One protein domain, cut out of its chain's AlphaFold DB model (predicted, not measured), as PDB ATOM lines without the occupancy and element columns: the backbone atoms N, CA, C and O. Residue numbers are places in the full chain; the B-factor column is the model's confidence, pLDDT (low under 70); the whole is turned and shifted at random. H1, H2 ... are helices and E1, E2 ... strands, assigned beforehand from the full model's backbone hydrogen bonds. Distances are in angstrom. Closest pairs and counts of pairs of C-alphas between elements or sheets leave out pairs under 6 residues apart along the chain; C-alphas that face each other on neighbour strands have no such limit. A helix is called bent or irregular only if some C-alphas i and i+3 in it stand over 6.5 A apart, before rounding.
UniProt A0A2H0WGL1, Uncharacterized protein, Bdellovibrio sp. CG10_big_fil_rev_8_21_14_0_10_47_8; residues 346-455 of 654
ATOM      1  N   VAL A 346     194.487 142.098 151.569       96.88
ATOM      2  CA  VAL A 346     194.565 142.628 150.202       96.88
ATOM      3  C   VAL A 346     195.188 144.012 150.244       96.88
ATOM      4  O   VAL A 346     194.729 144.884 150.974       96.88
ATOM      5  N   THR A 347     196.218 144.235 149.439       97.50
ATOM      6  CA  THR A 347     196.826 145.546 149.236       97.50
ATOM      7  C   THR A 347     196.236 146.177 147.988       97.50
ATOM      8  O   THR A 347     196.449 145.690 146.884       97.50
ATOM      9  N   LEU A 348     195.500 147.273 148.147       97.38
ATOM     10  CA  LEU A 348     195.005 148.074 147.032       97.38
ATOM     11  C   LEU A 348     196.036 149.144 146.674       97.38
ATOM     12  O   LEU A 348     196.480 149.895 147.543       97.38
ATOM     13  N   HIS A 349     196.381 149.252 145.396       97.50
ATOM     14  CA  HIS A 349     197.267 150.295 144.895       97.50
ATOM     15  C   HIS A 349     196.459 151.424 144.276       97.50
ATOM     16  O   HIS A 349     195.597 151.200 143.428       97.50
ATOM     17  N   PHE A 350     196.796 152.647 144.657       97.06
ATOM     18  CA  PHE A 350     196.243 153.867 144.096       97.06
ATOM     19  C   PHE A 350     197.359 154.773 143.572       97.06
ATOM     20  O   PHE A 350     198.529 154.597 143.919       97.06
ATOM     21  N   ASP A 351     197.004 155.770 142.764       96.25
ATOM     22  CA  ASP A 351     197.910 156.876 142.446       96.25
ATOM     23  C   ASP A 351     198.392 157.614 143.718       96.25
ATOM     24  O   ASP A 351     197.924 157.386 144.839       96.25
ATOM     25  N   SER A 352     199.375 158.505 143.574       92.75
ATOM     26  CA  SER A 352     199.928 159.263 144.708       92.75
ATOM     27  C   SER A 352     198.894 160.149 145.424       92.75
ATOM     28  O   SER A 352     199.102 160.503 146.585       92.75
ATOM     29  N   ALA A 353     197.772 160.468 144.769       92.12
ATOM     30  CA  ALA A 353     196.652 161.212 145.341       92.12
ATOM     31  C   ALA A 353     195.588 160.307 146.004       92.12
ATOM     32  O   ALA A 353     194.693 160.816 146.679       92.12
ATOM     33  N   GLY A 354     195.681 158.984 145.829       91.31
ATOM     34  CA  GLY A 354     194.711 157.986 146.284       91.31
ATOM     35  C   GLY A 354     193.367 158.017 145.559       91.31
ATOM     36  O   GLY A 354     192.375 157.545 146.112       91.31
ATOM     37  N   ASN A 355     193.309 158.602 144.362       92.62
ATOM     38  CA  ASN A 355     192.066 158.767 143.610       92.62
ATOM     39  C   ASN A 355     191.832 157.606 142.642       92.62
ATOM     40  O   ASN A 355     190.732 157.053 142.599       92.62
ATOM     41  N   THR A 356     192.861 157.247 141.873       95.19
ATOM     42  CA  THR A 356     192.768 156.229 140.821       95.19
ATOM     43  C   THR A 356     193.320 154.899 141.311       95.19
ATOM     44  O   THR A 356     194.492 154.813 141.662       95.19
ATOM     45  N   TYR A 357     192.491 153.862 141.307       96.56
ATOM     46  CA  TYR A 357     192.854 152.474 141.558       96.56
ATOM     47  C   TYR A 357     193.711 151.916 140.413       96.56
ATOM     48  O   TYR A 357     193.319 151.961 139.247       96.56
ATOM     49  N   LEU A 358     194.883 151.383 140.754       95.44
ATOM     50  CA  LEU A 358     195.894 150.872 139.821       95.44
ATOM     51  C   LEU A 358     195.919 149.332 139.754       95.44
ATOM     52  O   LEU A 358     196.377 148.769 138.754       95.44
ATOM     53  N   GLY A 359     195.407 148.654 140.784       94.81
ATOM     54  CA  GLY A 359     195.361 147.191 140.903       94.81
ATOM     55  C   GLY A 359     195.458 146.729 142.356       94.81
ATOM     56  O   GLY A 359     195.549 147.564 143.262       94.81
ATOM     57  N   MET A 360     195.468 145.415 142.575       95.81
ATOM     58  CA  MET A 360     195.660 144.819 143.900       95.81
ATOM     59  C   MET A 360     196.786 143.782 143.942       95.81
ATOM     60  O   MET A 360     197.128 143.163 142.939       95.81
ATOM     61  N   GLU A 361     197.299 143.552 145.144       95.38
ATOM     62  CA  GLU A 361     198.101 142.389 145.528       95.38
ATOM     63  C   GLU A 361     197.379 141.679 146.685       95.38
ATOM     64  O   GLU A 361     196.767 142.336 147.528       95.38
ATOM     65  N   SER A 362     197.421 140.349 146.760       94.69
ATOM     66  CA  SER A 362     196.802 139.601 147.866       94.69
ATOM     67  C   SER A 362     197.716 138.492 148.374       94.69
ATOM     68  O   SER A 362     198.624 138.050 147.669       94.69
ATOM     69  N   ASP A 363     197.469 138.033 149.601       92.12
ATOM     70  CA  ASP A 363     198.207 136.921 150.209       92.12
ATOM     71  C   ASP A 363     197.897 135.559 149.566       92.12
ATOM     72  O   ASP A 363     198.599 134.583 149.830       92.12
ATOM     73  N   LYS A 364     196.874 135.482 148.705       90.62
ATOM     74  CA  LYS A 364     196.479 134.256 148.008       90.62
ATOM     75  C   LYS A 364     196.354 134.467 146.507       90.62
ATOM     76  O   LYS A 364     195.540 135.256 146.039       90.62
ATOM     77  N   THR A 365     197.118 133.692 145.745       82.88
ATOM     78  CA  THR A 365     197.259 133.826 144.286       82.88
ATOM     79  C   THR A 365     195.972 133.609 143.486       82.88
ATOM     80  O   THR A 365     195.917 133.983 142.320       82.88
ATOM     81  N   ASP A 366     194.951 132.990 144.075       86.56
ATOM     82  CA  ASP A 366     193.650 132.700 143.463       86.56
ATOM     83  C   ASP A 366     192.602 133.811 143.670       86.56
ATOM     84  O   ASP A 366     191.500 133.736 143.117       86.56
ATOM     85  N   THR A 367     192.931 134.870 144.416       88.12
ATOM     86  CA  THR A 367     192.013 135.994 144.647       88.12
ATOM     87  C   THR A 367     191.869 136.824 143.374       88.12
ATOM     88  O   THR A 367     192.715 137.653 143.052       88.12
ATOM     89  N   THR A 368     190.781 136.600 142.639       89.44
ATOM     90  CA  THR A 368     190.473 137.287 141.367       89.44
ATOM     91  C   THR A 368     189.299 138.266 141.471       89.44
ATOM     92  O   THR A 368     189.013 139.005 140.524       89.44
ATOM     93  N   SER A 369     188.632 138.311 142.626       92.12
ATOM     94  CA  SER A 369     187.512 139.204 142.913       92.12
ATOM     95  C   SER A 369     187.646 139.859 144.288       92.12
ATOM     96  O   SER A 369     188.198 139.279 145.222       92.12
ATOM     97  N   LEU A 370     187.114 141.075 144.402       93.06
ATOM     98  CA  LEU A 370     186.932 141.801 145.656       93.06
ATOM     99  C   LEU A 370     185.481 142.238 145.761       93.06
ATOM    100  O   LEU A 370     184.901 142.695 144.778       93.06
ATOM    101  N   PHE A 371     184.908 142.131 146.956       92.81
ATOM    102  CA  PHE A 371     183.543 142.573 147.245       92.81
ATOM    103  C   PHE A 371     182.501 141.941 146.299       92.81
ATOM    104  O   PHE A 371     181.505 142.569 145.954       92.81
ATOM    105  N   GLY A 372     182.760 140.709 145.840       90.44
ATOM    106  CA  GLY A 372     181.930 139.993 144.862       90.44
ATOM    107  C   GLY A 372     182.166 140.364 143.390       90.44
ATOM    108  O   GLY A 372     181.582 139.732 142.516       90.44
ATOM    109  N   VAL A 373     183.043 141.327 143.090       93.56
ATOM    110  CA  VAL A 373     183.278 141.852 141.735       93.56
ATOM    111  C   VAL A 373     184.684 141.500 141.246       93.56
ATOM    112  O   VAL A 373     185.660 141.614 141.986       93.56
ATOM    113  N   ALA A 374     184.814 141.077 139.986       94.44
ATOM    114  CA  ALA A 374     186.110 140.733 139.397       94.44
ATOM    115  C   ALA A 374     187.055 141.949 139.331       94.44
ATOM    116  O   ALA A 374     186.638 143.053 138.969       94.44
ATOM    117  N   GLU A 375     188.351 141.754 139.603       93.75
ATOM    118  CA  GLU A 375     189.332 142.853 139.623       93.75
ATOM    119  C   GLU A 375     189.386 143.613 138.288       93.75
ATOM    120  O   GLU A 375     189.473 144.842 138.265       93.75
ATOM    121  N   SER A 376     189.274 142.899 137.164       93.69
ATOM    122  CA  SER A 376     189.257 143.491 135.822       93.69
ATOM    123  C   SER A 376     188.136 144.521 135.649       93.69
ATOM    124  O   SER A 376     188.339 145.563 135.021       93.69
ATOM    125  N   GLN A 377     186.975 144.280 136.262       94.19
ATOM    126  CA  GLN A 377     185.841 145.198 136.237       94.19
ATOM    127  C   GLN A 377     186.094 146.407 137.143       94.19
ATOM    128  O   GLN A 377     185.866 147.544 136.726       94.19
ATOM    129  N   LEU A 378     186.639 146.195 138.344       93.31
ATOM    130  CA  LEU A 378     187.002 147.280 139.262       93.31
ATOM    131  C   LEU A 378     188.064 148.202 138.648       93.31
ATOM    132  O   LEU A 378     187.924 149.423 138.679       93.31
ATOM    133  N   LYS A 379     189.077 147.633 137.985       92.38
ATOM    134  CA  LYS A 379     190.146 148.380 137.309       92.38
ATOM    135  C   LYS A 379     189.640 149.264 136.170       92.38
ATOM    136  O   LYS A 379     190.179 150.347 135.962       92.38
ATOM    137  N   SER A 380     188.581 148.850 135.468       93.25
ATOM    138  CA  SER A 380     187.960 149.688 134.431       93.25
ATOM    139  C   SER A 380     187.254 150.928 135.000       93.25
ATOM    140  O   SER A 380     187.131 151.944 134.319       93.25
ATOM    141  N   LYS A 381     186.847 150.885 136.275       91.69
ATOM    142  CA  LYS A 381     186.244 151.996 137.016       91.69
ATOM    143  C   LYS A 381     187.298 152.643 137.916       91.69
ATOM    144  O   LYS A 381     187.246 152.488 139.127       91.69
ATOM    145  N   GLY A 382     188.257 153.379 137.351       88.50
ATOM    146  CA  GLY A 382     189.432 153.898 138.078       88.50
ATOM    147  C   GLY A 382     189.163 154.532 139.460       88.50
ATOM    148  O   GLY A 382     189.985 154.391 140.350       88.50
ATOM    149  N   THR A 383     188.009 155.156 139.706       94.06
ATOM    150  CA  THR A 383     187.636 155.761 141.006       94.06
ATOM    151  C   THR A 383     186.625 154.935 141.823       94.06
ATOM    152  O   THR A 383     185.928 155.475 142.691       94.06
ATOM    153  N   TRP A 384     186.502 153.628 141.564       94.56
ATOM    154  CA  TRP A 384     185.458 152.777 142.149       94.56
ATOM    155  C   TRP A 384     185.493 152.769 143.677       94.56
ATOM    156  O   TRP A 384     184.444 152.921 144.292       94.56
ATOM    157  N   PHE A 385     186.674 152.665 144.297       94.69
ATOM    158  CA  PHE A 385     186.786 152.532 145.754       94.69
ATOM    159  C   PHE A 385     186.308 153.800 146.465       94.69
ATOM    160  O   PHE A 385     185.509 153.743 147.396       94.69
ATOM    161  N   LEU A 386     186.702 154.973 145.959       93.50
ATOM    162  CA  LEU A 386     186.226 156.259 146.475       93.50
ATOM    163  C   LEU A 386     184.723 156.464 146.227       93.50
ATOM    164  O   LEU A 386     184.073 157.217 146.954       93.50
ATOM    165  N   THR A 387     184.162 155.831 145.197       93.25
ATOM    166  CA  THR A 387     182.719 155.851 144.920       93.25
ATOM    167  C   THR A 387     181.959 154.907 145.853       93.25
ATOM    168  O   THR A 387     180.888 155.278 146.321       93.25
ATOM    169  N   ALA A 388     182.551 153.755 146.175       93.44
ATOM    170  CA  ALA A 388     181.992 152.721 147.039       93.44
ATOM    171  C   ALA A 388     182.001 153.096 148.531       93.44
ATOM    172  O   ALA A 388     181.178 152.603 149.296       93.44
ATOM    173  N   ILE A 389     182.906 153.975 148.971       93.75
ATOM    174  CA  ILE A 389     182.892 154.493 150.345       93.75
ATOM    175  C   ILE A 389     181.738 155.504 150.504       93.75
ATOM    176  O   ILE A 389     181.697 156.495 149.765       93.75
ATOM    177  N   PRO A 390     180.834 155.345 151.489       89.31
ATOM    178  CA  PRO A 390     179.784 156.320 151.770       89.31
ATOM    179  C   PRO A 390     180.345 157.723 152.035       89.31
ATOM    180  O   PRO A 390     181.408 157.878 152.639       89.31
ATOM    181  N   ALA A 391     179.614 158.766 151.628       88.12
ATOM    182  CA  ALA A 391     180.077 160.159 151.690       88.12
ATOM    183  C   ALA A 391     180.628 160.568 153.072       88.12
ATOM    184  O   ALA A 391     181.683 161.198 153.138       88.12
ATOM    185  N   ALA A 392     179.985 160.126 154.158       86.38
ATOM    186  CA  ALA A 392     180.401 160.394 155.538       86.38
ATOM    187  C   ALA A 392     181.807 159.857 155.894       86.38
ATOM    188  O   ALA A 392     182.452 160.375 156.803       86.38
ATOM    189  N   HIS A 393     182.308 158.850 155.169       91.00
ATOM    190  CA  HIS A 393     183.607 158.217 155.419       91.00
ATOM    191  C   HIS A 393     184.682 158.596 154.386       91.00
ATOM    192  O   HIS A 393     185.860 158.293 154.592       91.00
ATOM    193  N   LYS A 394     184.328 159.312 153.305       93.75
ATOM    194  CA  LYS A 394     185.289 159.709 152.259       93.75
ATOM    195  C   LYS A 394     186.386 160.620 152.792       93.75
ATOM    196  O   LYS A 394     187.547 160.439 152.440       93.75
ATOM    197  N   ASP A 395     186.054 161.567 153.664       91.69
ATOM    198  CA  ASP A 395     187.053 162.486 154.221       91.69
ATOM    199  C   ASP A 395     188.023 161.781 155.161       91.69
ATOM    200  O   ASP A 395     189.207 162.115 155.203       91.69
ATOM    201  N   ARG A 396     187.552 160.754 155.869       91.81
ATOM    202  CA  ARG A 396     188.410 159.894 156.683       91.81
ATOM    203  C   ARG A 396     189.374 159.095 155.810       91.81
ATOM    204  O   ARG A 396     190.574 159.128 156.069       91.81
ATOM    205  N   PHE A 397     188.880 158.477 154.737       94.69
ATOM    206  CA  PHE A 397     189.731 157.808 153.753       94.69
ATOM    207  C   PHE A 397     190.747 158.774 153.123       94.69
ATOM    208  O   PHE A 397     191.939 158.484 153.082       94.69
ATOM    209  N   ARG A 398     190.324 159.974 152.714       94.56
ATOM    210  CA  ARG A 398     191.241 160.991 152.179       94.56
ATOM    211  C   ARG A 398     192.299 161.379 153.200       94.56
ATOM    212  O   ARG A 398     193.464 161.441 152.833       94.56
ATOM    213  N   LYS A 399     191.946 161.604 154.469       94.25
ATOM    214  CA  LYS A 399     192.918 161.909 155.534       94.25
ATOM    215  C   LYS A 399     193.911 160.767 155.754       94.25
ATOM    216  O   LYS A 399     195.098 161.033 155.926       94.25
ATOM    217  N   MET A 400     193.458 159.517 155.689       94.62
ATOM    218  CA  MET A 400     194.323 158.334 155.736       94.62
ATOM    219  C   MET A 400     195.332 158.336 154.586       94.62
ATOM    220  O   MET A 400     196.541 158.305 154.816       94.62
ATOM    221  N   ILE A 401     194.843 158.487 153.352       94.88
ATOM    222  CA  ILE A 401     195.694 158.595 152.167       94.88
ATOM    223  C   ILE A 401     196.625 159.800 152.270       94.88
ATOM    224  O   ILE A 401     197.789 159.666 151.948       94.88
ATOM    225  N   HIS A 402     196.192 160.978 152.721       93.62
ATOM    226  CA  HIS A 402     197.043 162.174 152.758       93.62
ATOM    227  C   HIS A 402     198.106 162.105 153.858       93.62
ATOM    228  O   HIS A 402     199.260 162.447 153.601       93.62
ATOM    229  N   SER A 403     197.754 161.613 155.045       94.50
ATOM    230  CA  SER A 403     198.698 161.466 156.158       94.50
ATOM    231  C   SER A 403     199.679 160.310 155.960       94.50
ATOM    232  O   SER A 403     200.772 160.353 156.509       94.50
ATOM    233  N   GLY A 404     199.309 159.288 155.176       94.62
ATOM    234  CA  GLY A 404     200.077 158.044 155.105       94.62
ATOM    235  C   GLY A 404     200.038 157.253 156.416       94.62
ATOM    236  O   GLY A 404     200.919 156.438 156.655       94.62
ATOM    237  N   SER A 405     199.049 157.517 157.277       95.06
ATOM    238  CA  SER A 405     198.896 156.881 158.586       95.06
ATOM    239  C   SER A 405     197.489 156.317 158.756       95.06
ATOM    240  O   SER A 405     196.512 156.857 158.226       95.06
ATOM    241  N   VAL A 406     197.395 155.211 159.489       94.81
ATOM    242  CA  VAL A 406     196.137 154.527 159.791       94.81
ATOM    243  C   VAL A 406     195.647 154.994 161.173       94.81
ATOM    244  O   VAL A 406     196.356 154.781 162.155       94.81
ATOM    245  N   PRO A 407     194.482 155.660 161.279       92.62
ATOM    246  CA  PRO A 407     193.913 156.084 162.563       92.62
ATOM    247  C   PRO A 407     193.464 154.888 163.419       92.62
ATOM    248  O   PRO A 407     193.238 153.811 162.887       92.62
ATOM    249  N   GLU A 408     193.273 155.074 164.732       88.69
ATOM    250  CA  GLU A 408     192.794 153.995 165.626       88.69
ATOM    251  C   GLU A 408     191.431 153.431 165.205       88.69
ATOM    252  O   GLU A 408     191.205 152.226 165.213       88.69
ATOM    253  N   ASP A 409     190.516 154.306 164.788       88.81
ATOM    254  CA  ASP A 409     189.314 153.896 164.077       88.81
ATOM    255  C   ASP A 409     189.720 153.767 162.605       88.81
ATOM    256  O   ASP A 409     189.824 154.771 161.900       88.81
ATOM    257  N   ASN A 410     189.935 152.549 162.109       93.19
ATOM    258  CA  ASN A 410     190.420 152.243 160.748       93.19
ATOM    259  C   ASN A 410     189.495 151.336 159.921       93.19
ATOM    260  O   ASN A 410     189.867 150.919 158.824       93.19
ATOM    261  N   ILE A 411     188.291 151.046 160.410       95.75
ATOM    262  CA  ILE A 411     187.278 150.311 159.647       95.75
ATOM    263  C   ILE A 411     186.562 151.251 158.669       95.75
ATOM    264  O   ILE A 411     186.084 152.325 159.039       95.75
ATOM    265  N   LEU A 412     186.489 150.834 157.408       94.81
ATOM    266  CA  LEU A 412     185.848 151.535 156.307       94.81
ATOM    267  C   LEU A 412     184.639 150.727 155.811       94.81
ATOM    268  O   LEU A 412     184.802 149.553 155.463       94.81
ATOM    269  N   PRO A 413     183.443 151.337 155.735       93.81
ATOM    270  CA  PRO A 413     182.332 150.759 155.000       93.81
ATOM    271  C   PRO A 413     182.557 150.924 153.494       93.81
ATOM    272  O   PRO A 413     182.899 152.011 153.023       93.81
ATOM    273  N   VAL A 414     182.359 149.841 152.748       93.50
ATOM    274  CA  VAL A 414     182.487 149.784 151.289       93.50
ATOM    275  C   VAL A 414     181.205 149.178 150.735       93.50
ATOM    276  O   VAL A 414     180.886 148.028 151.031       93.50
ATOM    277  N   THR A 415     180.467 149.948 149.942       90.19
ATOM    278  CA  THR A 415     179.225 149.518 149.297       90.19
ATOM    279  C   THR A 415     179.460 149.367 147.802       90.19
ATOM    280  O   THR A 415     179.795 150.335 147.119       90.19
ATOM    281  N   ILE A 416     179.305 148.149 147.291       89.56
ATOM    282  CA  ILE A 416     179.388 147.855 145.860       89.56
ATOM    283  C   ILE A 416     178.116 147.128 145.465       89.56
ATOM    284  O   ILE A 416     177.768 146.119 146.077       89.56
ATOM    285  N   GLU A 417     177.446 147.659 144.440       85.31
ATOM    286  CA  GLU A 417     176.108 147.206 144.050       85.31
ATOM    287  C   GLU A 417     175.184 147.265 145.279       85.31
ATOM    288  O   GLU A 417     175.168 148.289 145.966       85.31
ATOM    289  N   ASP A 418     174.479 146.182 145.597       79.25
ATOM    290  CA  ASP A 418     173.562 146.114 146.739       79.25
ATOM    291  C   ASP A 418     174.216 145.543 148.014       79.25
ATOM    292  O   ASP A 418     173.550 145.328 149.029       79.25
ATOM    293  N   ASN A 419     175.533 145.304 147.993       83.75
ATOM    294  CA  ASN A 419     176.263 144.686 149.095       83.75
ATOM    295  C   ASN A 419     177.108 145.706 149.866       83.75
ATOM    296  O   ASN A 419     177.888 146.464 149.291       83.75
ATOM    297  N   SER A 420     177.004 145.678 151.198       87.50
ATOM    298  CA  SER A 420     177.811 146.512 152.093       87.50
ATOM    299  C   SER A 420     178.795 145.672 152.902       87.50
ATOM    300  O   SER A 420     178.424 144.720 153.597       87.50
ATOM    301  N   PHE A 421     180.064 146.055 152.855       91.75
ATOM    302  CA  PHE A 421     181.177 145.388 153.516       91.75
ATOM    303  C   PHE A 421     181.855 146.322 154.515       91.75
ATOM    304  O   PHE A 421     181.844 147.537 154.343       91.75
ATOM    305  N   LEU A 422     182.454 145.743 155.553       93.75
ATOM    306  CA  LEU A 422     183.317 146.449 156.493       93.75
ATOM    307  C   LEU A 422     184.717 145.878 156.331       93.75
ATOM    308  O   LEU A 422     184.900 144.675 156.486       93.75
ATOM    309  N   VAL A 423     185.685 146.729 156.011       95.88
ATOM    310  CA  VAL A 423     187.094 146.343 155.872       95.88
ATOM    311  C   VAL A 423     187.945 147.199 156.784       95.88
ATOM    312  O   VAL A 423     187.693 148.392 156.935       95.88
ATOM    313  N   ARG A 424     188.962 146.613 157.407       96.94
ATOM    314  CA  ARG A 424     189.868 147.330 158.298       96.94
ATOM    315  C   ARG A 424     191.151 147.658 157.552       96.94
ATOM    316  O   ARG A 424     191.818 146.762 157.047       96.94
ATOM    317  N   ALA A 425     191.511 148.932 157.492       96.94
ATOM    318  CA  ALA A 425     192.809 149.339 156.975       96.94
ATOM    319  C   ALA A 425     193.894 149.023 158.007       96.94
ATOM    320  O   ALA A 425     193.845 149.553 159.112       96.94
ATOM    321  N   SER A 426     194.860 148.171 157.681       97.06
ATOM    322  CA  SER A 426     195.942 147.807 158.603       97.06
ATOM    323  C   SER A 426     197.197 148.651 158.396       97.06
ATOM    324  O   SER A 426     197.846 149.025 159.369       97.06
ATOM    325  N   GLU A 427     197.527 148.993 157.149       97.06
ATOM    326  CA  GLU A 427     198.758 149.707 156.808       97.06
ATOM    327  C   GLU A 427     198.565 150.604 155.575       97.06
ATOM    328  O   GLU A 427     197.803 150.274 154.664       97.06
ATOM    329  N   ILE A 428     199.275 151.738 155.530       97.31
ATOM    330  CA  ILE A 428     199.376 152.594 154.341       97.31
ATOM    331  C   ILE A 428     200.850 152.826 154.024       97.31
ATOM    332  O   ILE A 428     201.594 153.333 154.858       97.31
ATOM    333  N   LYS A 429     201.260 152.504 152.795       96.62
ATOM    334  CA  LYS A 429     202.609 152.779 152.281       96.62
ATOM    335  C   LYS A 429     202.536 153.816 151.176       96.62
ATOM    336  O   LYS A 429     201.830 153.628 150.188       96.62
ATOM    337  N   LYS A 430     203.291 154.901 151.328       95.50
ATOM    338  CA  LYS A 430     203.446 155.920 150.290       95.50
ATOM    339  C   LYS A 430     204.765 155.767 149.566       95.50
ATOM    340  O   LYS A 430     205.828 155.853 150.172       95.50
ATOM    341  N   GLU A 431     204.680 155.637 148.256       95.06
ATOM    342  CA  GLU A 431     205.807 155.719 147.342       95.06
ATOM    343  C   GLU A 431     205.667 156.979 146.473       95.06
ATOM    344  O   GLU A 431     204.627 157.638 146.458       95.06
ATOM    345  N   LYS A 432     206.715 157.334 145.720       92.88
ATOM    346  CA  LYS A 432     206.708 158.554 144.887       92.88
ATOM    347  C   LYS A 432     205.567 158.583 143.864       92.88
ATOM    348  O   LYS A 432     205.091 159.659 143.520       92.88
ATOM    349  N   THR A 433     205.157 157.419 143.363       94.00
ATOM    350  CA  THR A 433     204.196 157.284 142.257       94.00
ATOM    351  C   THR A 433     202.900 156.579 142.647       94.00
ATOM    352  O   THR A 433     201.942 156.638 141.880       94.00
ATOM    353  N   ARG A 434     202.842 155.933 143.820       96.12
ATOM    354  CA  ARG A 434     201.673 155.165 144.264       96.12
ATOM    355  C   ARG A 434     201.478 155.204 145.775       96.12
ATOM    356  O   ARG A 434     202.443 155.311 146.530       96.12
ATOM    357  N   THR A 435     200.230 155.062 146.202       96.88
ATOM    358  CA  THR A 435     199.856 154.814 147.598       96.88
ATOM    359  C   THR A 435     199.247 153.422 147.700       96.88
ATOM    360  O   THR A 435     198.290 153.117 146.995       96.88
ATOM    361  N   SER A 436     199.785 152.579 148.573       97.62
ATOM    362  CA  SER A 436     199.297 151.222 148.820       97.62
ATOM    363  C   SER A 436     198.540 151.180 150.146       97.62
ATOM    364  O   SER A 436     199.082 151.600 151.168       97.62
ATOM    365  N   LEU A 437     197.308 150.679 150.136       97.62
ATOM    366  CA  LEU A 437     196.447 150.508 151.307       97.62
ATOM    367  C   LEU A 437     196.230 149.019 151.562       97.62
ATOM    368  O   LEU A 437     195.616 148.344 150.741       97.62
ATOM    369  N   VAL A 438     196.688 148.523 152.706       97.75
ATOM    370  CA  VAL A 438     196.465 147.135 153.119       97.75
ATOM    371  C   VAL A 438     195.132 147.042 153.858       97.75
ATOM    372  O   VAL A 438     194.906 147.744 154.846       97.75
ATOM    373  N   LEU A 439     194.245 146.184 153.366       97.56
ATOM    374  CA  LEU A 439     192.937 145.875 153.928       97.56
ATOM    375  C   LEU A 439     192.935 144.466 154.513       97.56
ATOM    376  O   LEU A 439     193.477 143.536 153.916       97.56
ATOM    377  N   VAL A 440     192.281 144.314 155.659       96.69
ATOM    378  CA  VAL A 440     192.026 143.029 156.315       96.69
ATOM    379  C   VAL A 440     190.552 142.923 156.681       96.69
ATOM    380  O   VAL A 440     189.908 143.940 156.965       96.69
ATOM    381  N   ASP A 441     190.020 141.704 156.703       93.56
ATOM    382  CA  ASP A 441     188.661 141.468 157.187       93.56
ATOM    383  C   ASP A 441     188.626 141.652 158.716       93.56
ATOM    384  O   ASP A 441     189.346 140.952 159.436       93.56
ATOM    385  N   PRO A 442     187.833 142.602 159.247       93.88
ATOM    386  CA  PRO A 442     187.646 142.735 160.685       93.88
ATOM    387  C   PRO A 442     186.939 141.498 161.250       93.88
ATOM    388  O   PRO A 442     186.079 140.901 160.594       93.88
ATOM    389  N   SER A 443     187.258 141.139 162.492       92.69
ATOM    390  CA  SER A 443     186.522 140.100 163.228       92.69
ATOM    391  C   SER A 443     185.036 140.453 163.355       92.69
ATOM    392  O   SER A 443     184.644 141.618 163.229       92.69
ATOM    393  N   LYS A 444     184.175 139.460 163.611       90.88
ATOM    394  CA  LYS A 444     182.730 139.707 163.778       90.88
ATOM    395  C   LYS A 444     182.469 140.661 164.943       90.88
ATOM    396  O   LYS A 444     181.617 141.536 164.840       90.88
ATOM    397  N   GLU A 445     183.239 140.528 166.013       93.56
ATOM    398  CA  GLU A 445     183.174 141.360 167.207       93.56
ATOM    399  C   GLU A 445     183.573 142.810 166.895       93.56
ATOM    400  O   GLU A 445     182.865 143.735 167.288       93.56
ATOM    401  N   GLU A 446     184.649 143.021 166.123       93.56
ATOM    402  CA  GLU A 446     185.049 144.355 165.651       93.56
ATOM    403  C   GLU A 446     183.988 144.979 164.734       93.56
ATOM    404  O   GLU A 446     183.696 146.168 164.859       93.56
ATOM    405  N   GLN A 447     183.385 144.192 163.835       92.19
ATOM    406  CA  GLN A 447     182.308 144.659 162.955       92.19
ATOM    407  C   GLN A 447     181.082 145.098 163.756       92.19
ATOM    408  O   GLN A 447     180.567 146.194 163.539       92.19
ATOM    409  N   ILE A 448     180.643 144.276 164.711       92.19
ATOM    410  CA  ILE A 448     179.512 144.582 165.594       92.19
ATOM    411  C   ILE A 448     179.806 145.838 166.414       92.19
ATOM    412  O   ILE A 448     178.992 146.760 166.417       92.19
ATOM    413  N   ALA A 449     180.976 145.918 167.054       93.19
ATOM    414  CA  ALA A 449     181.366 147.080 167.851       93.19
ATOM    415  C   ALA A 449     181.417 148.361 167.003       93.19
ATOM    416  O   ALA A 449     180.954 149.420 167.433       93.19
ATOM    417  N   TRP A 450     181.930 148.266 165.772       93.19
ATOM    418  CA  TRP A 450     181.962 149.393 164.849       93.19
ATOM    419  C   TRP A 450     180.558 149.836 164.428       93.19
ATOM    420  O   TRP A 450     180.279 151.034 164.458       93.19
ATOM    421  N   LEU A 451     179.668 148.899 164.089       91.12
ATOM    422  CA  LEU A 451     178.277 149.190 163.723       91.12
ATOM    423  C   LEU A 451     177.496 149.801 164.888       91.12
ATOM    424  O   LEU A 451     176.756 150.757 164.689       91.12
ATOM    425  N   GLN A 452     177.702 149.320 166.116       91.50
ATOM    426  CA  GLN A 452     177.098 149.914 167.311       91.50
ATOM    427  C   GLN A 452     177.585 151.352 167.524       91.50
ATOM    428  O   GLN A 452     176.774 152.261 167.713       91.50
ATOM    429  N   LYS A 453     178.903 151.572 167.438       91.06
ATOM    430  CA  LYS A 453     179.524 152.893 167.609       91.06
ATOM    431  C   LYS A 453     179.087 153.889 166.531       91.06
ATOM    432  O   LYS A 453     178.887 155.061 166.834       91.06
ATOM    433  N   ASN A 454     178.946 153.435 165.287       89.81
ATOM    434  CA  ASN A 454     178.615 154.275 164.131       89.81
ATOM    435  C   ASN A 454     177.134 154.187 163.732       89.81
ATOM    436  O   ASN A 454     176.769 154.622 162.639       89.81
ATOM    437  N   SER A 455     176.280 153.638 164.601       89.56
ATOM    438  CA  SER A 455     174.864 153.458 164.297       89.56
ATOM    439  C   SER A 455     174.199 154.796 163.995       89.56
ATOM    440  O   SER A 455     174.388 155.772 164.726       89.56
TER     441      SER A 455
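AT A GLANCE: This is residues 346 to 455 of the 654 residues of an uncharacterized protein of Bdellovibrio sp. CG10_big_fil_rev_8_21_14_0_10_47_8 (UniProt A0A2H0WGL1). One antiparallel sheet, strongly twisted and curled, half wraps a hollow in which the longest helix, H3, packs slantwise, while little H2 sits in the gap between the edge strands E2 and E3. H4 covers part of E3 and E4 at one end of the domain, and H1 packs beside E2. The printed part has 110 residues, with five named strands and four named helices in the chain order E1 E2 H1 H2 H3 E3 E4 E5 H4; the sheet order is E2 E1 E5 E4 E3 and the class is mixed, helices and strands. It is compact, with a radius of gyration of the C-alphas of 13.3 A and spans of 36 by 29 by 26 A.

HOW THE PARTS SIT: The inner strands E1, residues 346 to 351, and E5, residues 434 to 440, are antiparallel at 156 degrees, with N 348 and O 437 2.8 A apart, within hydrogen-bond range. The edge strand E2, residues 357 to 362, makes a hairpin with E1, with N 347 and O 361 at 2.7 A. E4, residues 419 to 430, bends by 70 degrees at residue 426; it forms a hairpin with E5, where N 438 and O 427 are 2.9 A apart. The other edge strand, E3, residues 411 to 416, forms a hairpin with E4, with N 414 and O 421 at 2.8 A; E3, E4 and E5 are a meander, each strand the antiparallel neighbour of the one before. H3, residues 391 to 403, is on the sheet at a height of 8.9 A, over E5 and, only just, E3, where 3 of its C-alphas fall; it runs slantwise to the strands, at 54 degrees to E5 on the local plane. Its closest C-alphas to E3 are those of His 393 and Leu 412, 7.1 A. H4, residues 444 to 453, is over E4 and E3 at a height of 10.3 A and runs across the strands; its closest C-alphas to E4 are those of Leu 422 and Gln 447, 6.8 A. H2, residues 384 to 388, is only just at the sheet's level, with a height of 3.9 A; its closest C-alphas to E3 are those of Ala 388 and Thr 415, 4.8 A. H1, residues 375 to 380, only grazes the sheet. Every O i to N i+4 pair is within hydrogen-bond range in H1, H2 and H4, and 7 of 9 in H3.

IN THESE COORDINATES: E1 begins at C-alpha 346, (194.565, 142.628, 150.202). E4 spans 29.4 A, E5 19.6 A and H3 19.2 A; H3 is irregular, with C-alphas 392 and 395 7.1 A apart. H4 ends at C-alpha 453, (179.524, 152.893, 167.609).

THE WHOLE: The two C-alphas farthest apart, those of Lys 432 and Gln 452, are 38.1 A apart. The printed part has no cut, the link from E2 to H1 is long, and no printed residue is under 70 in pLDDT.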